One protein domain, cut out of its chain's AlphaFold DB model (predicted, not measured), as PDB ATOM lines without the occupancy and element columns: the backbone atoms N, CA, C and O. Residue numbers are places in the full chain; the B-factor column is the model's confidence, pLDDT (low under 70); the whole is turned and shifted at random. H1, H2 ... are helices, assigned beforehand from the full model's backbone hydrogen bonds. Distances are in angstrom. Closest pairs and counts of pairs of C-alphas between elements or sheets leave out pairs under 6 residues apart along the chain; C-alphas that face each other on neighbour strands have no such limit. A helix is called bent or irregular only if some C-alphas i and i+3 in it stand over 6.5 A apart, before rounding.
ATOM      1  N   ALA A   2     173.229 115.828 148.887       57.19
ATOM      2  CA  ALA A   2     171.951 115.813 149.632       57.19
ATOM      3  C   ALA A   2     172.130 115.975 151.166       57.19
ATOM      4  O   ALA A   2     171.406 116.718 151.819       57.19
ATOM      5  N   SER A   3     173.215 115.407 151.713       60.97
ATOM      6  CA  SER A   3     173.618 115.544 153.124       60.97
ATOM      7  C   SER A   3     173.763 116.997 153.636       60.97
ATOM      8  O   SER A   3     173.392 117.262 154.777       60.97
ATOM      9  N   LYS A   4     174.225 117.964 152.819       74.50
ATOM     10  CA  LYS A   4     174.337 119.374 153.260       74.50
ATOM     11  C   LYS A   4     172.964 120.052 153.368       74.50
ATOM     12  O   LYS A   4     172.702 120.712 154.364       74.50
ATOM     13  N   LEU A   5     172.075 119.845 152.389       76.56
ATOM     14  CA  LEU A   5     170.695 120.358 152.436       76.56
ATOM     15  C   LEU A   5     169.889 119.732 153.579       76.56
ATOM     16  O   LEU A   5     169.157 120.441 154.269       76.56
ATOM     17  N   LYS A   6     170.086 118.431 153.820       73.50
ATOM     18  CA  LYS A   6     169.523 117.707 154.965       73.50
ATOM     19  C   LYS A   6     169.967 118.303 156.304       73.50
ATOM     20  O   LYS A   6     169.174 118.338 157.239       73.50
ATOM     21  N   GLY A   7     171.208 118.786 156.392       78.00
ATOM     22  CA  GLY A   7     171.722 119.475 157.577       78.00
ATOM     23  C   GLY A   7     171.004 120.792 157.898       78.00
ATOM     24  O   GLY A   7     171.012 121.207 159.052       78.00
ATOM     25  N   PHE A   8     170.360 121.428 156.911       86.44
ATOM     26  CA  PHE A   8     169.623 122.683 157.100       86.44
ATOM     27  C   PHE A   8     168.120 122.505 157.350       86.44
ATOM     28  O   PHE A   8     167.537 123.340 158.045       86.44
ATOM     29  N   ASP A   9     167.484 121.504 156.735       86.62
ATOM     30  CA  ASP A   9     166.084 121.114 156.973       86.62
ATOM     31  C   ASP A   9     165.852 119.677 156.439       86.62
ATOM     32  O   ASP A   9     166.120 119.424 155.257       86.62
ATOM     33  N   PRO A  10     165.358 118.721 157.253       86.50
ATOM     34  CA  PRO A  10     165.030 117.370 156.795       86.50
ATOM     35  C   PRO A  10     163.992 117.319 155.661       86.50
ATOM     36  O   PRO A  10     164.016 116.373 154.870       86.50
ATOM     37  N   GLU A  11     163.108 118.317 155.536       87.62
ATOM     38  CA  GLU A  11     162.130 118.379 154.440       87.62
ATOM     39  C   GLU A  11     162.786 118.488 153.058       87.62
ATOM     40  O   GLU A  11     162.200 118.044 152.067       87.62
ATOM     41  N   ASN A  12     164.010 119.020 152.978       88.19
ATOM     42  CA  ASN A  12     164.746 119.094 151.718       88.19
ATOM     43  C   ASN A  12     165.047 117.706 151.154       88.19
ATOM     44  O   ASN A  12     165.028 117.526 149.942       88.19
ATOM     45  N   GLU A  13     165.294 116.712 152.012       86.94
ATOM     46  CA  GLU A  13     165.528 115.337 151.565       86.94
ATOM     47  C   GLU A  13     164.255 114.748 150.952       86.94
ATOM     48  O   GLU A  13     164.308 114.138 149.888       86.94
ATOM     49  N   LYS A  14     163.098 114.997 151.577       89.88
ATOM     50  CA  LYS A  14     161.802 114.574 151.034       89.88
ATOM     51  C   LYS A  14     161.542 115.220 149.673       89.88
ATOM     52  O   LYS A  14     161.170 114.529 148.732       89.88
ATOM     53  N   PHE A  15     161.799 116.521 149.541       92.50
ATOM     54  CA  PHE A  15     161.706 117.212 148.254       92.50
ATOM     55  C   PHE A  15     162.641 116.595 147.200       92.50
ATOM     56  O   PHE A  15     162.205 116.326 146.081       92.50
ATOM     57  N   LEU A  16     163.900 116.315 147.555       89.81
ATOM     58  CA  LEU A  16     164.870 115.696 146.646       89.81
ATOM     59  C   LEU A  16     164.514 114.254 146.252       89.81
ATOM     60  O   LEU A  16     164.945 113.810 145.195       89.81
ATOM     61  N   GLN A  17     163.750 113.529 147.067       91.12
ATOM     62  CA  GLN A  17     163.190 112.226 146.694       91.12
ATOM     63  C   GLN A  17     162.000 112.389 145.745       91.12
ATOM     64  O   GLN A  17     161.905 111.704 144.734       91.12
ATOM     65  N   GLU A  18     161.105 113.339 146.018       92.31
ATOM     66  CA  GLU A  18     159.937 113.588 145.167       92.31
ATOM     67  C   GLU A  18     160.317 114.029 143.745       92.31
ATOM     68  O   GLU A  18     159.582 113.731 142.801       92.31
ATOM     69  N   ILE A  19     161.442 114.729 143.571       92.81
ATOM     70  CA  ILE A  19     161.928 115.152 142.248       92.81
ATOM     71  C   ILE A  19     162.619 114.035 141.457       92.81
ATOM     72  O   ILE A  19     162.770 114.208 140.253       92.81
ATOM     73  N   GLU A  20     162.969 112.887 142.060       92.75
ATOM     74  CA  GLU A  20     163.560 111.739 141.331       92.75
ATOM     75  C   GLU A  20     162.652 111.261 140.194       92.75
ATOM     76  O   GLU A  20     163.119 110.744 139.182       92.75
ATOM     77  N   GLN A  21     161.345 111.520 140.298       94.94
ATOM     78  CA  GLN A  21     160.422 111.247 139.206       94.94
ATOM     79  C   GLN A  21     160.852 111.914 137.890       94.94
ATOM     80  O   GLN A  21     160.495 111.376 136.851       94.94
ATOM     81  N   PHE A  22     161.576 113.048 137.919       97.06
ATOM     82  CA  PHE A  22     162.047 113.839 136.768       97.06
ATOM     83  C   PHE A  22     163.398 113.399 136.188       97.06
ATOM     84  O   PHE A  22     163.886 114.014 135.234       97.06
ATOM     85  N   GLU A  23     163.968 112.296 136.676       95.56
ATOM     86  CA  GLU A  23     165.140 111.673 136.053       95.56
ATOM     87  C   GLU A  23     164.869 111.220 134.608       95.56
ATOM     88  O   GLU A  23     165.785 111.213 133.785       95.56
ATOM     89  N   ASP A  24     163.609 110.923 134.267       94.81
ATOM     90  CA  ASP A  24     163.164 110.570 132.911       94.81
ATOM     91  C   ASP A  24     163.436 111.661 131.862       94.81
ATOM     92  O   ASP A  24     163.548 111.356 130.679       94.81
ATOM     93  N   ILE A  25     163.571 112.920 132.282       95.19
ATOM     94  CA  ILE A  25     163.928 114.060 131.427       95.19
ATOM     95  C   ILE A  25     165.287 114.664 131.807       95.19
ATOM     96  O   ILE A  25     165.617 115.764 131.370       95.19
ATOM     97  N   GLY A  26     166.080 113.947 132.611       93.38
ATOM     98  CA  GLY A  26     167.448 114.311 132.985       93.38
ATOM     99  C   GLY A  26     167.591 115.196 134.227       93.38
ATOM    100  O   GLY A  26     168.704 115.625 134.521       93.38
ATOM    101  N   PHE A  27     166.515 115.464 134.973       95.38
ATOM    102  CA  PHE A  27     166.575 116.210 136.235       95.38
ATOM    103  C   PHE A  27     166.815 115.274 137.425       95.38
ATOM    104  O   PHE A  27     165.889 114.925 138.155       95.38
ATOM    105  N   GLY A  28     168.077 114.892 137.630       93.06
ATOM    106  CA  GLY A  28     168.524 114.253 138.865       93.06
ATOM    107  C   GLY A  28     168.665 115.246 140.025       93.06
ATOM    108  O   GLY A  28     168.457 116.455 139.881       93.06
ATOM    109  N   LYS A  29     169.055 114.743 141.202       91.50
ATOM    110  CA  LYS A  29     169.229 115.565 142.417       91.50
ATOM    111  C   LYS A  29     170.194 116.731 142.205       91.50
ATOM    112  O   LYS A  29     169.877 117.859 142.578       91.50
ATOM    113  N   ASP A  30     171.348 116.476 141.598       91.00
ATOM    114  CA  ASP A  30     172.373 117.500 141.380       91.00
ATOM    115  C   ASP A  30     171.905 118.544 140.353       91.00
ATOM    116  O   ASP A  30     172.104 119.747 140.549       91.00
ATOM    117  N   GLU A  31     171.206 118.114 139.299       93.31
ATOM    118  CA  GLU A  31     170.613 119.002 138.304       93.31
ATOM    119  C   GLU A  31     169.509 119.881 138.895       93.31
ATOM    120  O   GLU A  31     169.435 121.059 138.551       93.31
ATOM    121  N   VAL A  32     168.683 119.354 139.803       94.81
ATOM    122  CA  VAL A  32     167.651 120.141 140.493       94.81
ATOM    123  C   VAL A  32     168.267 121.131 141.479       94.81
ATOM    124  O   VAL A  32     167.813 122.272 141.549       94.81
ATOM    125  N   ILE A  33     169.338 120.767 142.190       92.75
ATOM    126  CA  ILE A  33     170.066 121.731 143.030       92.75
ATOM    127  C   ILE A  33     170.664 122.844 142.157       92.75
ATOM    128  O   ILE A  33     170.549 124.022 142.496       92.75
ATOM    129  N   LYS A  34     171.241 122.508 140.995       93.38
ATOM    130  CA  LYS A  34     171.734 123.531 140.064       93.38
ATOM    131  C   LYS A  34     170.598 124.408 139.530       93.38
ATOM    132  O   LYS A  34     170.776 125.623 139.451       93.38
ATOM    133  N   LEU A  35     169.443 123.822 139.214       96.19
ATOM    134  CA  LEU A  35     168.239 124.556 138.833       96.19
ATOM    135  C   LEU A  35     167.817 125.536 139.935       96.19
ATOM    136  O   LEU A  35     167.547 126.685 139.621       96.19
ATOM    137  N   ILE A  36     167.813 125.136 141.211       95.94
ATOM    138  CA  ILE A  36     167.455 126.016 142.339       95.94
ATOM    139  C   ILE A  36     168.324 127.277 142.378       95.94
ATOM    140  O   ILE A  36     167.806 128.364 142.629       95.94
ATOM    141  N   PHE A  37     169.622 127.168 142.095       95.38
ATOM    142  CA  PHE A  37     170.482 128.352 142.002       95.38
ATOM    143  C   PHE A  37     170.096 129.236 140.809       95.38
ATOM    144  O   PHE A  37     169.962 130.448 140.953       95.38
ATOM    145  N   ILE A  38     169.822 128.627 139.652       96.88
ATOM    146  CA  ILE A  38     169.396 129.344 138.441       96.88
ATOM    147  C   ILE A  38     168.063 130.076 138.668       96.88
ATOM    148  O   ILE A  38     167.944 131.226 138.265       96.88
ATOM    149  N   LEU A  39     167.089 129.463 139.350       98.00
ATOM    150  CA  LEU A  39     165.793 130.075 139.698       98.00
ATOM    151  C   LEU A  39     165.917 131.280 140.650       98.00
ATOM    152  O   LEU A  39     164.991 132.083 140.758       98.00
ATOM    153  N   GLN A  40     167.049 131.402 141.342       97.00
ATOM    154  CA  GLN A  40     167.406 132.544 142.188       97.00
ATOM    155  C   GLN A  40     168.300 133.563 141.453       97.00
ATOM    156  O   GLN A  40     168.858 134.454 142.083       97.00
ATOM    157  N   ASP A  41     168.449 133.431 140.131       96.62
ATOM    158  CA  ASP A  41     169.351 134.212 139.273       96.62
ATOM    159  C   ASP A  41     170.854 134.039 139.576       96.62
ATOM    160  O   ASP A  41     171.689 134.802 139.080       96.62
ATOM    161  N   ASP A  42     171.231 133.006 140.333       93.06
ATOM    162  CA  ASP A  42     172.609 132.762 140.750       93.06
ATOM    163  C   ASP A  42     173.257 131.630 139.938       93.06
ATOM    164  O   ASP A  42     173.156 130.439 140.240       93.06
ATOM    165  N   HIS A  43     173.983 131.996 138.882       88.25
ATOM    166  CA  HIS A  43     174.759 131.031 138.099       88.25
ATOM    167  C   HIS A  43     176.109 130.662 138.744       88.25
ATOM    168  O   HIS A  43     176.685 129.630 138.367       88.25
ATOM    169  N   ASN A  44     176.608 131.477 139.683       86.19
ATOM    170  CA  ASN A  44     177.934 131.349 140.299       86.19
ATOM    171  C   ASN A  44     177.961 130.277 141.388       86.19
ATOM    172  O   ASN A  44     178.997 129.641 141.609       86.19
ATOM    173  N   LYS A  45     176.822 130.029 142.040       86.56
ATOM    174  CA  LYS A  45     176.698 128.957 143.027       86.56
ATOM    175  C   LYS A  45     176.966 127.578 142.427       86.56
ATOM    176  O   LYS A  45     176.537 127.220 141.323       86.56
ATOM    177  N   SER A  46     177.692 126.780 143.204       84.56
ATOM    178  CA  SER A  46     178.019 125.385 142.924       84.56
ATOM    179  C   SER A  46     177.496 124.495 144.051       84.56
ATOM    180  O   SER A  46     177.192 124.974 145.142       84.56
ATOM    181  N   LEU A  47     177.445 123.182 143.814       82.81
ATOM    182  CA  LEU A  47     177.001 122.195 144.809       82.81
ATOM    183  C   LEU A  47     177.833 122.224 146.106       82.81
ATOM    184  O   LEU A  47     177.374 121.767 147.153       82.81
ATOM    185  N   ALA A  48     179.054 122.770 146.063       84.00
ATOM    186  CA  ALA A  48     179.900 122.925 147.242       84.00
ATOM    187  C   ALA A  48     179.414 124.042 148.187       84.00
ATOM    188  O   ALA A  48     179.633 123.932 149.398       84.00
ATOM    189  N   ASN A  49     178.717 125.051 147.647       84.88
ATOM    190  CA  ASN A  49     178.404 126.335 148.286       84.88
ATOM    191  C   ASN A  49     176.911 126.491 148.623       84.88
ATOM    192  O   ASN A  49     176.378 127.594 148.563       84.88
ATOM    193  N   ILE A  50     176.231 125.389 148.943       88.81
ATOM    194  CA  ILE A  50     174.832 125.410 149.394       88.81
ATOM    195  C   ILE A  50     174.740 126.159 150.727       88.81
ATOM    196  O   ILE A  50     175.467 125.822 151.668       88.81
ATOM    197  N   THR A  51     173.826 127.124 150.815       91.50
ATOM    198  CA  THR A  51     173.609 127.946 152.012       91.50
ATOM    199  C   THR A  51     172.240 127.692 152.653       91.50
ATOM    200  O   THR A  51     171.417 126.929 152.138       91.50
ATOM    201  N   LYS A  52     171.986 128.318 153.811       90.81
ATOM    202  CA  LYS A  52     170.688 128.227 154.494       90.81
ATOM    203  C   LYS A  52     169.581 128.906 153.679       90.81
ATOM    204  O   LYS A  52     168.477 128.378 153.617       90.81
ATOM    205  N   GLU A  53     169.901 129.986 152.971       92.88
ATOM    206  CA  GLU A  53     168.973 130.687 152.078       92.88
ATOM    207  C   GLU A  53     168.463 129.773 150.955       92.88
ATOM    208  O   GLU A  53     167.281 129.811 150.626       92.88
ATOM    209  N   ASP A  54     169.313 128.886 150.418       93.00
ATOM    210  CA  ASP A  54     168.892 127.911 149.401       93.00
ATOM    211  C   ASP A  54     167.891 126.894 149.973       93.00
ATOM    212  O   ASP A  54     166.915 126.528 149.317       93.00
ATOM    213  N   SER A  55     168.105 126.456 151.217       93.19
ATOM    214  CA  SER A  55     167.173 125.585 151.948       93.19
ATOM    215  C   SER A  55     165.829 126.282 152.192       93.19
ATOM    216  O   SER A  55     164.766 125.715 151.934       93.19
ATOM    217  N   ASP A  56     165.862 127.544 152.616       95.06
ATOM    218  CA  ASP A  56     164.651 128.320 152.883       95.06
ATOM    219  C   ASP A  56     163.884 128.631 151.583       95.06
ATOM    220  O   ASP A  56     162.649 128.574 151.559       95.06
ATOM    221  N   PHE A  57     164.592 128.847 150.468       96.19
ATOM    222  CA  PHE A  57     163.995 128.949 149.136       96.19
ATOM    223  C   PHE A  57     163.259 127.663 148.742       96.19
ATOM    224  O   PHE A  57     162.101 127.733 148.321       96.19
ATOM    225  N   ILE A  58     163.883 126.489 148.912       95.06
ATOM    226  CA  ILE A  58     163.233 125.191 148.645       95.06
ATOM    227  C   ILE A  58     161.963 125.071 149.482       95.06
ATOM    228  O   ILE A  58     160.893 124.801 148.939       95.06
ATOM    229  N   LYS A  59     162.043 125.334 150.787       93.94
ATOM    230  CA  LYS A  59     160.891 125.245 151.688       93.94
ATOM    231  C   LYS A  59     159.727 126.124 151.234       93.94
ATOM    232  O   LYS A  59     158.583 125.671 151.219       93.94
ATOM    233  N   ALA A  60     160.022 127.353 150.814       96.81
ATOM    234  CA  ALA A  60     159.020 128.307 150.357       96.81
ATOM    235  C   ALA A  60     158.473 128.008 148.950       96.81
ATOM    236  O   ALA A  60     157.339 128.381 148.642       96.81
ATOM    237  N   LYS A  61     159.268 127.386 148.067       97.50
ATOM    238  CA  LYS A  61     158.968 127.284 146.626       97.50
ATOM    239  C   LYS A  61     158.892 125.854 146.083       97.50
ATOM    240  O   LYS A  61     158.644 125.704 144.890       97.50
ATOM    241  N   LYS A  62     159.022 124.808 146.907       95.94
ATOM    242  CA  LYS A  62     159.047 123.393 146.474       95.94
ATOM    243  C   LYS A  62     157.921 123.012 145.513       95.94
ATOM    244  O   LYS A  62     158.192 122.465 144.448       95.94
ATOM    245  N   GLU A  63     156.678 123.380 145.825       97.06
ATOM    246  CA  GLU A  63     155.536 123.089 144.945       97.06
ATOM    247  C   GLU A  63     155.619 123.856 143.623       97.06
ATOM    248  O   GLU A  63     155.339 123.309 142.560       97.06
ATOM    249  N   ARG A  64     156.091 125.106 143.655       98.12
ATOM    250  CA  ARG A  64     156.291 125.904 142.442       98.12
ATOM    251  C   ARG A  64     157.342 125.279 141.523       98.12
ATOM    252  O   ARG A  64     157.135 125.224 140.314       98.12
ATOM    253  N   VAL A  65     158.450 124.797 142.091       98.38
ATOM    254  CA  VAL A  65     159.514 124.105 141.344       98.38
ATOM    255  C   VAL A  65     158.984 122.808 140.733       98.38
ATOM    256  O   VAL A  65     159.178 122.579 139.540       98.38
ATOM    257  N   LYS A  66     158.260 121.990 141.510       98.19
ATOM    258  CA  LYS A  66     157.655 120.737 141.025       98.19
ATOM    259  C   LYS A  66     156.699 120.974 139.862       98.19
ATOM    260  O   LYS A  66     156.778 120.272 138.857       98.19
ATOM    261  N   GLU A  67     155.840 121.985 139.953       98.38
ATOM    262  CA  GLU A  67     154.905 122.267 138.865       98.38
ATOM    263  C   GLU A  67     155.568 122.872 137.625       98.38
ATOM    264  O   GLU A  67     155.148 122.577 136.505       98.38
ATOM    265  N   ALA A  68     156.660 123.624 137.782       98.62
ATOM    266  CA  ALA A  68     157.462 124.079 136.648       98.62
ATOM    267  C   ALA A  68     158.184 122.909 135.950       98.62
ATOM    268  O   ALA A  68     158.246 122.862 134.718       98.62
ATOM    269  N   LEU A  69     158.671 121.920 136.708       98.62
ATOM    270  CA  LEU A  69     159.237 120.680 136.162       98.62
ATOM    271  C   LEU A  69     158.170 119.838 135.443       98.62
ATOM    272  O   LEU A  69     158.411 119.370 134.330       98.62
ATOM    273  N   ASN A  70     156.962 119.718 136.005       98.38
ATOM    274  CA  ASN A  70     155.831 119.076 135.327       98.38
ATOM    275  C   ASN A  70     155.480 119.776 134.009       98.38
ATOM    276  O   ASN A  70     155.304 119.101 132.994       98.38
ATOM    277  N   GLY A  71     155.413 121.109 134.003       98.12
ATOM    278  CA  GLY A  71     155.183 121.886 132.786       98.12
ATOM    279  C   GLY A  71     156.308 121.709 131.759       98.12
ATOM    280  O   GLY A  71     156.035 121.569 130.570       98.12
ATOM    281  N   THR A  72     157.563 121.605 132.204       98.56
ATOM    282  CA  THR A  72     158.723 121.324 131.334       98.56
ATOM    283  C   THR A  72     158.631 119.928 130.713       98.56
ATOM    284  O   THR A  72     158.815 119.762 129.507       98.56
ATOM    285  N   ARG A  73     158.260 118.913 131.501       98.12
ATOM    286  CA  ARG A  73     157.979 117.570 130.980       98.12
ATOM    287  C   ARG A  73     156.814 117.588 129.987       98.12
ATOM    288  O   ARG A  73     156.871 116.907 128.964       98.12
ATOM    289  N   LEU A  74     155.755 118.350 130.270       97.19
ATOM    290  CA  LEU A  74     154.619 118.502 129.363       97.19
ATOM    291  C   LEU A  74     155.043 119.158 128.045       97.19
ATOM    292  O   LEU A  74     154.658 118.658 126.994       97.19
ATOM    293  N   PHE A  75     155.882 120.198 128.085       97.31
ATOM    294  CA  PHE A  75     156.469 120.807 126.889       97.31
ATOM    295  C   PHE A  75     157.177 119.766 126.017       97.31
ATOM    296  O   PHE A  75     156.917 119.694 124.818       97.31
ATOM    297  N   LEU A  76     158.020 118.915 126.611       96.25
ATOM    298  CA  LEU A  76     158.722 117.861 125.873       96.25
ATOM    299  C   LEU A  76     157.766 116.856 125.226       96.25
ATOM    300  O   LEU A  76     157.996 116.425 124.099       96.25
ATOM    301  N   LYS A  77     156.679 116.495 125.915       94.44
ATOM    302  CA  LYS A  77     155.652 115.603 125.359       94.44
ATOM    303  C   LYS A  77     154.916 116.262 124.195       94.44
ATOM    304  O   LYS A  77     154.753 115.641 123.157       94.44
ATOM    305  N   GLN A  78     154.522 117.523 124.349       92.81
ATOM    306  CA  GLN A  78     153.789 118.282 123.330       92.81
ATOM    307  C   GLN A  78     154.666 118.700 122.146       92.81
ATOM    308  O   GLN A  78     154.143 119.028 121.099       92.81
ATOM    309  N   SER A  79     155.991 118.730 122.285       92.25
ATOM    310  CA  SER A  79     156.923 118.987 121.173       92.25
ATOM    311  C   SER A  79     157.437 117.713 120.504       92.25
ATOM    312  O   SER A  79     158.218 117.795 119.548       92.25
ATOM    313  N   ASN A  80     157.002 116.544 120.990       92.12
ATOM    314  CA  ASN A  80     157.539 115.237 120.628       92.12
ATOM    315  C   ASN A  80     159.065 115.155 120.832       92.12
ATOM    316  O   ASN A  80     159.750 114.500 120.069       92.12
ATOM    317  N   LEU A  81     159.620 115.836 121.841       94.12
ATOM    318  CA  LEU A  81     161.050 115.783 122.191       94.12
ATOM    319  C   LEU A  81     161.328 114.905 123.418       94.12
ATOM    320  O   LEU A  81     162.484 114.677 123.769       94.12
ATOM    321  N   PHE A  82     160.281 114.410 124.082       94.75
ATOM    322  CA  PHE A  82     160.398 113.604 125.297       94.75
ATOM    323  C   PHE A  82     161.290 112.372 125.109       94.75
ATOM    324  O   PHE A  82     162.210 112.170 125.894       94.75
ATOM    325  N   GLU A  83     161.066 111.582 124.056       92.38
ATOM    326  CA  GLU A  83     161.833 110.350 123.818       92.38
ATOM    327  C   GLU A  83     163.314 110.644 123.552       92.38
ATOM    328  O   GLU A  83     164.176 109.926 124.054       92.38
ATOM    329  N   PHE A  84     163.619 111.742 122.849       91.94
ATOM    330  CA  PHE A  84     164.999 112.188 122.651       91.94
ATOM    331  C   PHE A  84     165.683 112.498 123.985       91.94
ATOM    332  O   PHE A  84     166.771 111.999 124.255       91.94
ATOM    333  N   TYR A  85     165.031 113.267 124.860       92.75
ATOM    334  CA  TYR A  85     165.598 113.587 126.171       92.75
ATOM    335  C   TYR A  85     165.732 112.362 127.082       92.75
ATOM    336  O   TYR A  85     166.754 112.209 127.751       92.75
ATOM    337  N   ALA A  86     164.742 111.471 127.063       92.00
ATOM    338  CA  ALA A  86     164.724 110.278 127.899       92.00
ATOM    339  C   ALA A  86     165.787 109.243 127.497       92.00
ATOM    340  O   ALA A  86     166.393 108.605 128.364       92.00
ATOM    341  N   LYS A  87     166.023 109.070 126.189       88.31
ATOM    342  CA  LYS A  87     166.874 107.994 125.654       88.31
ATOM    343  C   LYS A  87     168.268 108.463 125.274       88.31
ATOM    344  O   LYS A  87     169.240 107.867 125.731       88.31
ATOM    345  N   GLU A  88     168.373 109.551 124.514       86.88
ATOM    346  CA  GLU A  88     169.668 110.078 124.062       86.88
ATOM    347  C   GLU A  88     170.384 110.870 125.161       86.88
ATOM    348  O   GLU A  88     171.592 111.089 125.080       86.88
ATOM    349  N   ARG A  89     169.650 111.288 126.207       88.50
ATOM    350  CA  ARG A  89     170.166 112.049 127.358       88.50
ATOM    351  C   ARG A  89     171.086 113.207 126.927       88.50
ATOM    352  O   ARG A  89     172.241 113.281 127.369       88.50
ATOM    353  N   PRO A  90     170.599 114.114 126.056       89.88
ATOM    354  CA  PRO A  90     171.342 115.299 125.662       89.88
ATOM    355  C   PRO A  90     171.586 116.220 126.869       89.88
ATOM    356  O   PRO A  90     171.207 115.944 128.008       89.88
ATOM    357  N   SER A  91     172.247 117.354 126.635       91.12
ATOM    358  CA  SER A  91     172.468 118.341 127.692       91.12
ATOM    359  C   SER A  91     171.151 118.824 128.307       91.12
ATOM    360  O   SER A  91     170.235 119.205 127.587       91.12
ATOM    361  N   ILE A  92     171.098 118.867 129.640       92.44
ATOM    362  CA  ILE A  92     169.938 119.330 130.413       92.44
ATOM    363  C   ILE A  92     169.802 120.860 130.440       92.44
ATOM    364  O   ILE A  92     168.739 121.382 130.765       92.44
ATOM    365  N   ILE A  93     170.866 121.590 130.071       94.00
ATOM    366  CA  ILE A  93     170.922 123.062 130.131       94.00
ATOM    367  C   ILE A  93     169.679 123.739 129.543       94.00
ATOM    368  O   ILE A  93     169.158 124.643 130.195       94.00
ATOM    369  N   PRO A  94     169.180 123.357 128.352       96.19
ATOM    370  CA  PRO A  94     168.043 124.055 127.770       96.19
ATOM    371  C   PRO A  94     166.800 123.940 128.648       96.19
ATOM    372  O   PRO A  94     166.057 124.907 128.800       96.19
ATOM    373  N   LEU A  95     166.614 122.784 129.293       97.88
ATOM    374  CA  LEU A  95     165.467 122.539 130.157       97.88
ATOM    375  C   LEU A  95     165.524 123.364 131.438       97.88
ATOM    376  O   LEU A  95     164.464 123.747 131.922       97.88
ATOM    377  N   TYR A  96     166.713 123.735 131.937       98.00
ATOM    378  CA  TYR A  96     166.802 124.718 133.024       98.00
ATOM    379  C   TYR A  96     166.074 126.007 132.674       98.00
ATOM    380  O   TYR A  96     165.385 126.562 133.524       98.00
ATOM    381  N   PHE A  97     166.184 126.464 131.429       98.56
ATOM    382  CA  PHE A  97     165.606 127.734 131.004       98.56
ATOM    383  C   PHE A  97     164.133 127.629 130.610       98.56
ATOM    384  O   PHE A  97     163.391 128.588 130.814       98.56
ATOM    385  N   VAL A  98     163.675 126.454 130.168       98.56
ATOM    386  CA  VAL A  98     162.233 126.165 130.064       98.56
ATOM    387  C   VAL A  98     161.590 126.162 131.454       98.56
ATOM    388  O   VAL A  98     160.559 126.803 131.667       98.56
ATOM    389  N   THR A  99     162.220 125.500 132.431       98.75
ATOM    390  CA  THR A  99     161.733 125.476 133.816       98.75
ATOM    391  C   THR A  99     161.807 126.857 134.466       98.75
ATOM    392  O   THR A  99     160.864 127.253 135.146       98.75
ATOM    393  N   TYR A 100     162.876 127.618 134.221       98.81
ATOM    394  CA  TYR A 100     163.035 128.999 134.681       98.81
ATOM    395  C   TYR A 100     161.911 129.903 134.173       98.81
ATOM    396  O   TYR A 100     161.276 130.599 134.964       98.81
ATOM    397  N   PHE A 101     161.623 129.841 132.870       98.75
ATOM    398  CA  PHE A 101     160.518 130.575 132.263       98.75
ATOM    399  C   PHE A 101     159.195 130.273 132.977       98.75
ATOM    400  O   PHE A 101     158.556 131.189 133.489       98.75
ATOM    401  N   LEU A 102     158.831 128.990 133.103       98.62
ATOM    402  CA  LEU A 102     157.595 128.578 133.775       98.62
ATOM    403  C   LEU A 102     157.546 129.020 135.240       98.62
ATOM    404  O   LEU A 102     156.519 129.504 135.712       98.62
ATOM    405  N   PHE A 103     158.653 128.871 135.967       98.75
ATOM    406  CA  PHE A 103     158.741 129.231 137.376       98.75
ATOM    407  C   PHE A 103     158.427 130.715 137.605       98.75
ATOM    408  O   PHE A 103     157.685 131.034 138.540       98.75
ATOM    409  N   HIS A 104     158.918 131.597 136.730       98.69
ATOM    410  CA  HIS A 104     158.790 133.051 136.851       98.69
ATOM    411  C   HIS A 104     157.540 133.665 136.199       98.69
ATOM    412  O   HIS A 104     157.393 134.884 136.233       98.69
ATOM    413  N   LEU A 105     156.623 132.870 135.640       98.00
ATOM    414  CA  LEU A 105     155.316 133.378 135.204       98.00
ATOM    415  C   LEU A 105     154.456 133.805 136.404       98.00
ATOM    416  O   LEU A 105     154.332 133.062 137.374       98.00
ATOM    417  N   GLU A 106     153.753 134.930 136.324       97.12
ATOM    418  CA  GLU A 106     152.746 135.333 137.317       97.12
ATOM    419  C   GLU A 106     151.431 134.574 137.085       97.12
ATOM    420  O   GLU A 106     150.395 135.114 136.711       97.12
ATOM    421  N   LYS A 107     151.504 133.256 137.263       96.50
ATOM    422  CA  LYS A 107     150.407 132.298 137.101       96.50
ATOM    423  C   LYS A 107     150.372 131.354 138.286       96.50
ATOM    424  O   LYS A 107     151.409 131.100 138.900       96.50
ATOM    425  N   SER A 108     149.215 130.782 138.593       98.06
ATOM    426  CA  SER A 108     149.099 129.765 139.641       98.06
ATOM    427  C   SER A 108     149.912 128.503 139.318       98.06
ATOM    428  O   SER A 108     150.302 128.251 138.176       98.06
ATOM    429  N   ASN A 109     150.156 127.669 140.331       98.06
ATOM    430  CA  ASN A 109     150.856 126.388 140.170       98.06
ATOM    431  C   ASN A 109     150.147 125.453 139.171       98.06
ATOM    432  O   ASN A 109     150.798 124.819 138.346       98.06
ATOM    433  N   SER A 110     148.810 125.418 139.191       97.00
ATOM    434  CA  SER A 110     148.025 124.610 138.248       97.00
ATOM    435  C   SER A 110     148.139 125.126 136.809       97.00
ATOM    436  O   SER A 110     148.236 124.336 135.867       97.00
ATOM    437  N   GLU A 111     148.167 126.447 136.629       96.81
ATOM    438  CA  GLU A 111     148.330 127.055 135.308       96.81
ATOM    439  C   GLU A 111     149.718 126.794 134.726       96.81
ATOM    440  O   GLU A 111     149.804 126.430 133.557       96.81
ATOM    441  N   ILE A 112     150.801 126.912 135.507       97.50
ATOM    442  CA  ILE A 112     152.146 126.637 134.972       97.50
ATOM    443  C   ILE A 112     152.365 125.160 134.648       97.50
ATOM    444  O   ILE A 112     152.976 124.842 133.629       97.50
ATOM    445  N   ARG A 113     151.795 124.256 135.456       97.56
ATOM    446  CA  ARG A 113     151.816 122.813 135.204       97.56
ATOM    447  C   ARG A 113     151.220 122.487 133.837       97.56
ATOM    448  O   ARG A 113     151.721 121.623 133.123       97.56
ATOM    449  N   ASN A 114     150.134 123.175 133.495       95.94
ATOM    450  CA  ASN A 114     149.349 122.944 132.289       95.94
ATOM    451  C   ASN A 114     149.623 123.973 131.184       95.94
ATOM    452  O   ASN A 114     148.904 123.972 130.188       95.94
ATOM    453  N   TYR A 115     150.641 124.828 131.325       95.50
ATOM    454  CA  TYR A 115     150.862 125.983 130.443       95.50
ATOM    455  C   TYR A 115     150.988 125.592 128.967       95.50
ATOM    456  O   TYR A 115     150.532 126.303 128.075       95.50
ATOM    457  N   PHE A 116     151.570 124.419 128.718       95.00
ATOM    458  CA  PHE A 116     151.766 123.876 127.378       95.00
ATOM    459  C   PHE A 116     150.696 122.865 126.947       95.00
ATOM    460  O   PHE A 116     150.834 122.232 125.903       95.00
ATOM    461  N   LYS A 117     149.618 122.682 127.710       92.19
ATOM    462  CA  LYS A 117     148.540 121.771 127.316       92.19
ATOM    463  C   LYS A 117     147.855 122.304 126.052       92.19
ATOM    464  O   LYS A 117     147.379 123.433 126.059       92.19
ATOM    465  N   ASN A 118     147.796 121.495 124.991       82.75
ATOM    466  CA  ASN A 118     147.202 121.859 123.693       82.75
ATOM    467  C   ASN A 118     147.843 123.113 123.055       82.75
ATOM    468  O   ASN A 118     147.184 123.874 122.348       82.75
ATOM    469  N   SER A 119     149.122 123.358 123.348       72.75
ATOM    470  CA  SER A 119     149.804 124.622 123.034       72.75
ATOM    471  C   SER A 119     150.276 124.765 121.589       72.75
ATOM    472  O   SER A 119     150.625 125.875 121.197       72.75
ATOM    473  N   GLU A 120     150.230 123.695 120.792       61.38
ATOM    474  CA  GLU A 120     150.731 123.695 119.410       61.38
ATOM    475  C   GLU A 120     150.005 124.674 118.476       61.38
ATOM    476  O   GLU A 120     150.524 124.970 117.408       61.38
ATOM    477  N   ILE A 121     148.825 125.169 118.865       60.56
ATOM    478  CA  ILE A 121     147.967 125.987 117.998       60.56
ATOM    479  C   ILE A 121     148.025 127.482 118.363       60.56
ATOM    480  O   ILE A 121     147.963 128.306 117.463       60.56
ATOM    481  N   ASN A 122     148.162 127.857 119.647       70.94
ATOM    482  CA  ASN A 122     147.906 129.242 120.102       70.94
ATOM    483  C   ASN A 122     148.807 129.754 121.247       70.94
ATOM    484  O   ASN A 122     148.477 130.754 121.883       70.94
ATOM    485  N   ASN A 123     149.915 129.084 121.577       86.94
ATOM    486  CA  ASN A 123     150.820 129.565 122.627       86.94
ATOM    487  C   ASN A 123     152.108 130.125 122.007       86.94
ATOM    488  O   ASN A 123     153.005 129.368 121.639       86.94
ATOM    489  N   THR A 124     152.220 131.452 121.935       92.00
ATOM    490  CA  THR A 124     153.403 132.134 121.384       92.00
ATOM    491  C   THR A 124     154.691 131.688 122.075       92.00
ATOM    492  O   THR A 124     155.665 131.336 121.413       92.00
ATOM    493  N   SER A 125     154.685 131.596 123.407       93.50
ATOM    494  CA  SER A 125     155.850 131.143 124.176       93.50
ATOM    495  C   SER A 125     156.234 129.696 123.871       93.50
ATOM    496  O   SER A 125     157.417 129.373 123.894       93.50
ATOM    497  N   TYR A 126     155.275 128.818 123.558       95.50
ATOM    498  CA  TYR A 126     155.581 127.454 123.115       95.50
ATOM    499  C   TYR A 126     156.370 127.467 121.803       95.50
ATOM    500  O   TYR A 126     157.414 126.819 121.737       95.50
ATOM    501  N   ASN A 127     155.922 128.230 120.800       94.38
ATOM    502  CA  ASN A 127     156.617 128.335 119.512       94.38
ATOM    503  C   ASN A 127     158.008 128.950 119.691       94.38
ATOM    504  O   ASN A 127     158.993 128.395 119.211       94.38
ATOM    505  N   LEU A 128     158.116 130.025 120.478       96.56
ATOM    506  CA  LEU A 128     159.389 130.677 120.784       96.56
ATOM    507  C   LEU A 128     160.382 129.710 121.446       96.56
ATOM    508  O   LEU A 128     161.517 129.582 120.978       96.56
ATOM    509  N   ILE A 129     159.961 128.994 122.494       97.75
ATOM    510  CA  ILE A 129     160.811 128.026 123.205       97.75
ATOM    511  C   ILE A 129     161.180 126.855 122.297       97.75
ATOM    512  O   ILE A 129     162.333 126.427 122.292       97.75
ATOM    513  N   TYR A 130     160.221 126.331 121.535       96.62
ATOM    514  CA  TYR A 130     160.460 125.219 120.626       96.62
ATOM    515  C   TYR A 130     161.460 125.598 119.533       96.62
ATOM    516  O   TYR A 130     162.430 124.870 119.343       96.62
ATOM    517  N   THR A 131     161.293 126.750 118.887       96.94
ATOM    518  CA  THR A 131     162.205 127.234 117.843       96.94
ATOM    519  C   THR A 131     163.600 127.514 118.402       96.94
ATOM    520  O   THR A 131     164.596 127.078 117.818       96.94
ATOM    521  N   TRP A 132     163.698 128.124 119.591       98.00
ATOM    522  CA  TRP A 132     164.973 128.273 120.297       98.00
ATOM    523  C   TRP A 132     165.649 126.925 120.553       98.00
ATOM    524  O   TRP A 132     166.830 126.751 120.238       98.00
ATOM    525  N   LEU A 133     164.912 125.964 121.111       97.25
ATOM    526  CA  LEU A 133     165.443 124.657 121.467       97.25
ATOM    527  C   LEU A 133     165.868 123.867 120.229       97.25
ATOM    528  O   LEU A 133     166.979 123.345 120.193       97.25
ATOM    529  N   TYR A 134     165.004 123.810 119.219       96.88
ATOM    530  CA  TYR A 134     165.221 123.095 117.967       96.88
ATOM    531  C   TYR A 134     166.508 123.565 117.285       96.88
ATOM    532  O   TYR A 134     167.414 122.764 117.049       96.88
ATOM    533  N   LEU A 135     166.637 124.875 117.044       97.19
ATOM    534  CA  LEU A 135     167.802 125.431 116.357       97.19
ATOM    535  C   LEU A 135     169.068 125.330 117.207       97.19
ATOM    536  O   LEU A 135     170.136 125.020 116.679       97.19
ATOM    537  N   SER A 136     168.971 125.533 118.525       95.81
ATOM    538  CA  SER A 136     170.129 125.400 119.415       95.81
ATOM    539  C   SER A 136     170.658 123.964 119.471       95.81
ATOM    540  O   SER A 136     171.870 123.751 119.487       95.81
ATOM    541  N   MET A 137     169.762 122.972 119.504       94.31
ATOM    542  CA  MET A 137     170.133 121.556 119.510       94.31
ATOM    543  C   MET A 137     170.730 121.134 118.168       94.31
ATOM    544  O   MET A 137     171.807 120.539 118.151       94.31
ATOM    545  N   LEU A 138     170.096 121.514 117.053       95.31
ATOM    546  CA  LEU A 138     170.580 121.211 115.707       95.31
ATOM    547  C   LEU A 138     171.976 121.803 115.450       95.31
ATOM    548  O   LEU A 138     172.846 121.120 114.917       95.31
ATOM    549  N   ASN A 139     172.229 123.033 115.903       94.38
ATOM    550  CA  ASN A 139     173.527 123.710 115.785       94.38
ATOM    551  C   ASN A 139     174.526 123.340 116.904       94.38
ATOM    552  O   ASN A 139     175.520 124.030 117.095       94.38
ATOM    553  N   LYS A 140     174.294 122.268 117.678       92.62
ATOM    554  CA  LYS A 140     175.227 121.779 118.721       92.62
ATOM    555  C   LYS A 140     175.554 122.783 119.839       92.62
ATOM    556  O   LYS A 140     176.502 122.543 120.590       92.62
ATOM    557  N   VAL A 141     174.756 123.838 120.039       92.50
ATOM    558  CA  VAL A 141     175.015 124.904 121.036       92.50
ATOM    559  C   VAL A 141     175.252 124.326 122.438       92.50
ATOM    560  O   VAL A 141     176.104 124.800 123.192       92.50
ATOM    561  N   PHE A 142     174.538 123.251 122.780       89.94
ATOM    562  CA  PHE A 142     174.592 122.610 124.095       89.94
ATOM    563  C   PHE A 142     175.447 121.339 124.156       89.94
ATOM    564  O   PHE A 142     175.411 120.620 125.159       89.94
ATOM    565  N   ARG A 143     176.224 121.028 123.113       81.69
ATOM    566  CA  ARG A 143     177.042 119.812 123.083       81.69
ATOM    567  C   ARG A 143     178.212 119.928 124.062       81.69
ATOM    568  O   ARG A 143     178.941 120.913 124.068       81.69
ATOM    569  N   ARG A 144     178.436 118.880 124.863       63.12
ATOM    570  CA  ARG A 144     179.467 118.857 125.923       63.12
ATOM    571  C   ARG A 144     180.920 118.917 125.411       63.12
ATOM    572  O   ARG A 144     181.812 119.170 126.213       63.12
ATOM    573  N   ARG A 145     181.187 118.638 124.126       59.69
ATOM    574  CA  ARG A 145     182.540 118.629 123.528       59.69
ATOM    575  C   ARG A 145     182.531 119.161 122.088       59.69
ATOM    576  O   ARG A 145     181.680 118.762 121.296       59.69
ATOM    577  N   GLY A 146     183.516 119.999 121.757       57.31
ATOM    578  CA  GLY A 146     183.976 120.288 120.389       57.31
ATOM    579  C   GLY A 146     183.224 121.342 119.565       57.31
ATOM    580  O   GLY A 146     183.800 121.798 118.590       57.31
ATOM    581  N   ALA A 147     181.994 121.732 119.922       57.78
ATOM    582  CA  ALA A 147     181.207 122.695 119.121       57.78
ATOM    583  C   ALA A 147     180.225 123.581 119.919       57.78
ATOM    584  O   ALA A 147     179.798 124.619 119.428       57.78
ATOM    585  N   GLY A 148     179.851 123.183 121.141       60.31
ATOM    586  CA  GLY A 148     179.002 123.993 122.018       60.31
ATOM    587  C   GLY A 148     179.804 124.995 122.850       60.31
ATOM    588  O   GLY A 148     181.008 125.167 122.660       60.31
ATOM    589  N   TRP A 149     179.149 125.618 123.829       69.44
ATOM    590  CA  TRP A 149     179.812 126.501 124.794       69.44
ATOM    591  C   TRP A 149     181.106 125.884 125.357       69.44
ATOM    592  O   TRP A 149     181.069 124.841 126.013       69.44
ATOM    593  N   THR A 150     182.244 126.562 125.154       53.69
ATOM    594  CA  THR A 150     183.591 126.088 125.543       53.69
ATOM    595  C   THR A 150     183.700 125.767 127.038       53.69
ATOM    596  O   THR A 150     184.445 124.874 127.432       53.69
ATOM    597  N   ALA A 151     182.909 126.452 127.872       59.34
ATOM    598  CA  ALA A 151     182.681 126.093 129.266       59.34
ATOM    599  C   ALA A 151     181.175 126.052 129.569       59.34
ATOM    600  O   ALA A 151     180.468 127.042 129.367       59.34
ATOM    601  N   TYR A 152     180.705 124.933 130.131       64.25
ATOM    602  CA  TYR A 152     179.316 124.704 130.570       64.25
ATOM    603  C   TYR A 152     178.754 125.858 131.423       64.25
ATOM    604  O   TYR A 152     177.613 126.286 131.249       64.25
ATOM    605  N   SER A 153     179.584 126.420 132.306       75.81
ATOM    606  CA  SER A 153     179.244 127.573 133.151       75.81
ATOM    607  C   SER A 153     179.015 128.866 132.360       75.81
ATOM    608  O   SER A 153     178.185 129.682 132.756       75.81
ATOM    609  N   THR A 154     179.706 129.055 131.232       83.75
ATOM    610  CA  THR A 154     179.573 130.261 130.403       83.75
ATOM    611  C   THR A 154     178.229 130.294 129.689       83.75
ATOM    612  O   THR A 154     177.585 131.340 129.700       83.75
ATOM    613  N   GLY A 155     177.775 129.158 129.151       87.75
ATOM    614  CA  GLY A 155     176.465 129.066 128.505       87.75
ATOM    615  C   GLY A 155     175.318 129.344 129.472       87.75
ATOM    616  O   GLY A 155     174.479 130.197 129.192       87.75
ATOM    617  N   ILE A 156     175.331 128.711 130.655       92.31
ATOM    618  CA  ILE A 156     174.316 128.966 131.691       92.31
ATOM    619  C   ILE A 156     174.302 130.443 132.082       92.31
ATOM    620  O   ILE A 156     173.241 131.058 132.086       92.31
ATOM    621  N   ARG A 157     175.470 131.030 132.368       93.38
ATOM    622  CA  ARG A 157     175.574 132.449 132.719       93.38
ATOM    623  C   ARG A 157     174.973 133.340 131.635       93.38
ATOM    624  O   ARG A 157     174.140 134.180 131.938       93.38
ATOM    625  N   LYS A 158     175.393 133.170 130.382       93.94
ATOM    626  CA  LYS A 158     174.983 134.040 129.273       93.94
ATOM    627  C   LYS A 158     173.495 133.940 128.965       93.94
ATOM    628  O   LYS A 158     172.861 134.968 128.757       93.94
ATOM    629  N   ILE A 159     172.935 132.733 128.989       96.25
ATOM    630  CA  ILE A 159     171.496 132.538 128.793       96.25
ATOM    631  C   ILE A 159     170.720 133.133 129.973       96.25
ATOM    632  O   ILE A 159     169.759 133.862 129.745       96.25
ATOM    633  N   LEU A 160     171.169 132.906 131.215       97.44
ATOM    634  CA  LEU A 160     170.539 133.474 132.410       97.44
ATOM    635  C   LEU A 160     170.525 135.007 132.387       97.44
ATOM    636  O   LEU A 160     169.495 135.600 132.686       97.44
ATOM    637  N   GLU A 161     171.624 135.649 131.973       96.94
ATOM    638  CA  GLU A 161     171.696 137.111 131.819       96.94
ATOM    639  C   GLU A 161     170.652 137.665 130.838       96.94
ATOM    640  O   GLU A 161     170.188 138.788 131.019       96.94
ATOM    641  N   VAL A 162     170.250 136.887 129.827       98.00
ATOM    642  CA  VAL A 162     169.180 137.271 128.898       98.00
ATOM    643  C   VAL A 162     167.806 136.997 129.510       98.00
ATOM    644  O   VAL A 162     166.976 137.906 129.590       98.00
ATOM    645  N   VAL A 163     167.547 135.764 129.961       97.94
ATOM    646  CA  VAL A 163     166.194 135.360 130.387       97.94
ATOM    647  C   VAL A 163     165.746 136.026 131.687       97.94
ATOM    648  O   VAL A 163     164.552 136.261 131.857       97.94
ATOM    649  N   LYS A 164     166.672 136.408 132.579       97.50
ATOM    650  CA  LYS A 164     166.316 137.059 133.851       97.50
ATOM    651  C   LYS A 164     165.668 138.427 133.689       97.50
ATOM    652  O   LYS A 164     164.900 138.843 134.551       97.50
ATOM    653  N   ASN A 165     165.928 139.089 132.563       98.00
ATOM    654  CA  ASN A 165     165.331 140.379 132.223       98.00
ATOM    655  C   ASN A 165     163.943 140.240 131.567       98.00
ATOM    656  O   ASN A 165     163.317 141.248 131.259       98.00
ATOM    657  N   HIS A 166     163.459 139.008 131.368       97.50
ATOM    658  CA  HIS A 166     162.195 138.691 130.691       97.50
ATOM    659  C   HIS A 166     161.271 137.826 131.571       97.50
ATOM    660  O   HIS A 166     160.467 137.035 131.079       97.50
ATOM    661  N   LYS A 167     161.384 137.947 132.901       97.94
ATOM    662  CA  LYS A 167     160.463 137.285 133.837       97.94
ATOM    663  C   LYS A 167     159.035 137.771 133.599       97.94
ATOM    664  O   LYS A 167     158.819 138.964 133.411       97.94
ATOM    665  N   ASN A 168     158.080 136.841 133.633       97.44
ATOM    666  CA  ASN A 168     156.663 137.095 133.356       97.44
ATOM    667  C   ASN A 168     156.364 137.716 131.971       97.44
ATOM    668  O   ASN A 168     155.297 138.281 131.756       97.44
ATOM    669  N   GLN A 169     157.294 137.618 131.022       95.94
ATOM    670  CA  GLN A 169     157.113 138.069 129.641       95.94
ATOM    671  C   GLN A 169     157.179 136.873 128.689       95.94
ATOM    672  O   GLN A 169     157.345 135.734 129.128       95.94
ATOM    673  N   GLU A 170     157.034 137.114 127.386       94.62
ATOM    674  CA  GLU A 170     157.285 136.087 126.374       94.62
ATOM    675  C   GLU A 170     158.738 135.597 126.415       94.62
ATOM    676  O   GLU A 170     159.659 136.309 126.825       94.62
ATOM    677  N   PHE A 171     158.950 134.353 125.985       97.69
ATOM    678  CA  PHE A 171     160.282 133.764 125.997       97.69
ATOM    679  C   PHE A 171     161.213 134.477 124.994       97.69
ATOM    680  O   PHE A 171     160.871 134.585 123.816       97.69
ATOM    681  N   PRO A 172     162.407 134.946 125.400       98.00
ATOM    682  CA  PRO A 172     163.184 135.902 124.610       98.00
ATOM    683  C   PRO A 172     164.068 135.240 123.536       98.00
ATOM    684  O   PRO A 172     165.286 135.427 123.518       98.00
ATOM    685  N   THR A 173     163.474 134.469 122.621       98.12
ATOM    686  CA  THR A 173     164.196 133.694 121.590       98.12
ATOM    687  C   THR A 173     165.116 134.555 120.731       98.12
ATOM    688  O   THR A 173     166.301 134.244 120.619       98.12
ATOM    689  N   SER A 174     164.628 135.678 120.197       97.69
ATOM    690  CA  SER A 174     165.448 136.571 119.366       97.69
ATOM    691  C   SER A 174     166.646 137.131 120.134       97.69
ATOM    692  O   SER A 174     167.748 137.178 119.600       97.69
ATOM    693  N   LYS A 175     166.484 137.471 121.422       98.25
ATOM    694  CA  LYS A 175     167.599 137.946 122.262       98.25
ATOM    695  C   LYS A 175     168.618 136.855 122.568       98.25
ATOM    696  O   LYS A 175     169.806 137.144 122.682       98.25
ATOM    697  N   LEU A 176     168.179 135.603 122.674       98.00
ATOM    698  CA  LEU A 176     169.086 134.465 122.817       98.00
ATOM    699  C   LEU A 176     169.889 134.226 121.536       98.00
ATOM    700  O   LEU A 176     171.088 133.976 121.625       98.00
ATOM    701  N   PHE A 177     169.273 134.366 120.363       97.31
ATOM    702  CA  PHE A 177     169.972 134.252 119.082       97.31
ATOM    703  C   PHE A 177     170.923 135.425 118.820       97.31
ATOM    704  O   PHE A 177     172.074 135.186 118.465       97.31
ATOM    705  N   GLU A 178     170.515 136.668 119.099       96.94
ATOM    706  CA  GLU A 178     171.412 137.839 119.092       96.94
ATOM    707  C   GLU A 178     172.652 137.583 119.964       96.94
ATOM    708  O   GLU A 178     173.787 137.832 119.554       96.94
ATOM    709  N   MET A 179     172.443 137.024 121.159       95.62
ATOM    710  CA  MET A 179     173.526 136.656 122.066       95.62
ATOM    711  C   MET A 179     174.416 135.543 121.493       95.62
ATOM    712  O   MET A 179     175.633 135.622 121.652       95.62
ATOM    713  N   TYR A 180     173.860 134.544 120.803       94.62
ATOM    714  CA  TYR A 180     174.661 133.514 120.137       94.62
ATOM    715  C   TYR A 180     175.530 134.086 119.016       94.62
ATOM    716  O   TYR A 180     176.712 133.761 118.974       94.62
ATOM    717  N   HIS A 181     174.987 134.968 118.170       93.06
ATOM    718  CA  HIS A 181     175.733 135.624 117.082       93.06
ATOM    719  C   HIS A 181     176.840 136.549 117.593       93.06
ATOM    720  O   HIS A 181     177.889 136.676 116.966       93.06
ATOM    721  N   ALA A 182     176.636 137.181 118.751       91.81
ATOM    722  CA  ALA A 182     177.656 137.996 119.413       91.81
ATOM    723  C   ALA A 182     178.781 137.161 120.063       91.81
ATOM    724  O   ALA A 182     179.768 137.716 120.556       91.81
ATOM    725  N   HIS A 183     178.635 135.835 120.101       84.88
ATOM    726  CA  HIS A 183     179.606 134.901 120.651       84.88
ATOM    727  C   HIS A 183     180.218 134.025 119.548       84.88
ATOM    728  O   HIS A 183     179.612 133.834 118.500       84.88
TER     729      HIS A 183
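AT A GLANCE: This is residues 2 to 183 of the 314 residues of an uncharacterized protein of Candidatus Marinimicrobia bacterium (UniProt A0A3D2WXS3). Four helices, H6, H9, H10 and H8, lie roughly side by side in a square as a loose bundle at one end of a compact helical body, and H1, H2, H3 and H4a make the other end. H4b crosses H6, the helix nearest the middle, with H7 packed on H4b and H5 at the end of H2. The 182 printed residues hold ten named helices, H1 to H10 in order, and no named strand; the class is all helix. The whole is compact, with a radius of gyration of the C-alphas of 15.7 A, and rounded, spanning 43 by 37 by 33 A.

IN THESE COORDINATES: H1, residues 2 to 8, begins with C-alpha 2 at (171.951, 115.813, 149.632). H2, residues 11 to 25, is 23.5 A long and only just irregular: C-alphas 21 and 24 are 6.9 A apart. H3 is residues 29 to 39. H4, residues 52 to 78, was assigned as one helix by its hydrogen bonds but is bent, with C-alphas 60 and 63 8.3 A apart; its arms are H4a, residues 52 to 60, and H4b, residues 63 to 78, 22.2 A long. H5 is residues 82 to 88, H6 93 to 103, H7 109 to 113. H8, residues 124 to 138, is 21.1 A long, and H9, residues 152 to 166, is 22.1 A. H10, residues 173 to 181, ends with C-alpha 181 at (175.733, 135.624, 117.082).

HOW THE PARTS SIT: H1 and H2 form a helical hairpin, closest at C-alphas 6 and 13, 5.8 A. H2 touches H4b at a shallow tilt of 5 degrees, the same way, closest at C-alphas 25 and 73, 6.9 A. H4b touches H6 at a steep tilt of 59 degrees, closest at C-alphas 68 and 99, 5.3 A. H6 touches H9 at a shallow tilt of 25 degrees, closest at C-alphas 93 and 156, 7.0 A. H9 and H10 form a helical hairpin, closest at C-alphas 162 and 176, 6.7 A. H1 and H10 are apart. Every O i to N i+4 pair is within hydrogen-bond range in H3, H4a, H4b, H5, H7, H8 and H10; the counts are 2 of 3 in H1, 5 of 11 in H2, with 9 of 12 O i to N i+3 pairs, 6 of 7 in H6 and 9 of 11 in H9.

THE WHOLE: The C-alphas farthest apart, of Gly 7 and Ile 121, are 46.6 A apart. The printed part has no cut; the links H3 to H4 and H8 to H9 are long. The pLDDT is under 70 at residues 2 to 3, 120 to 121 and 144 to 152.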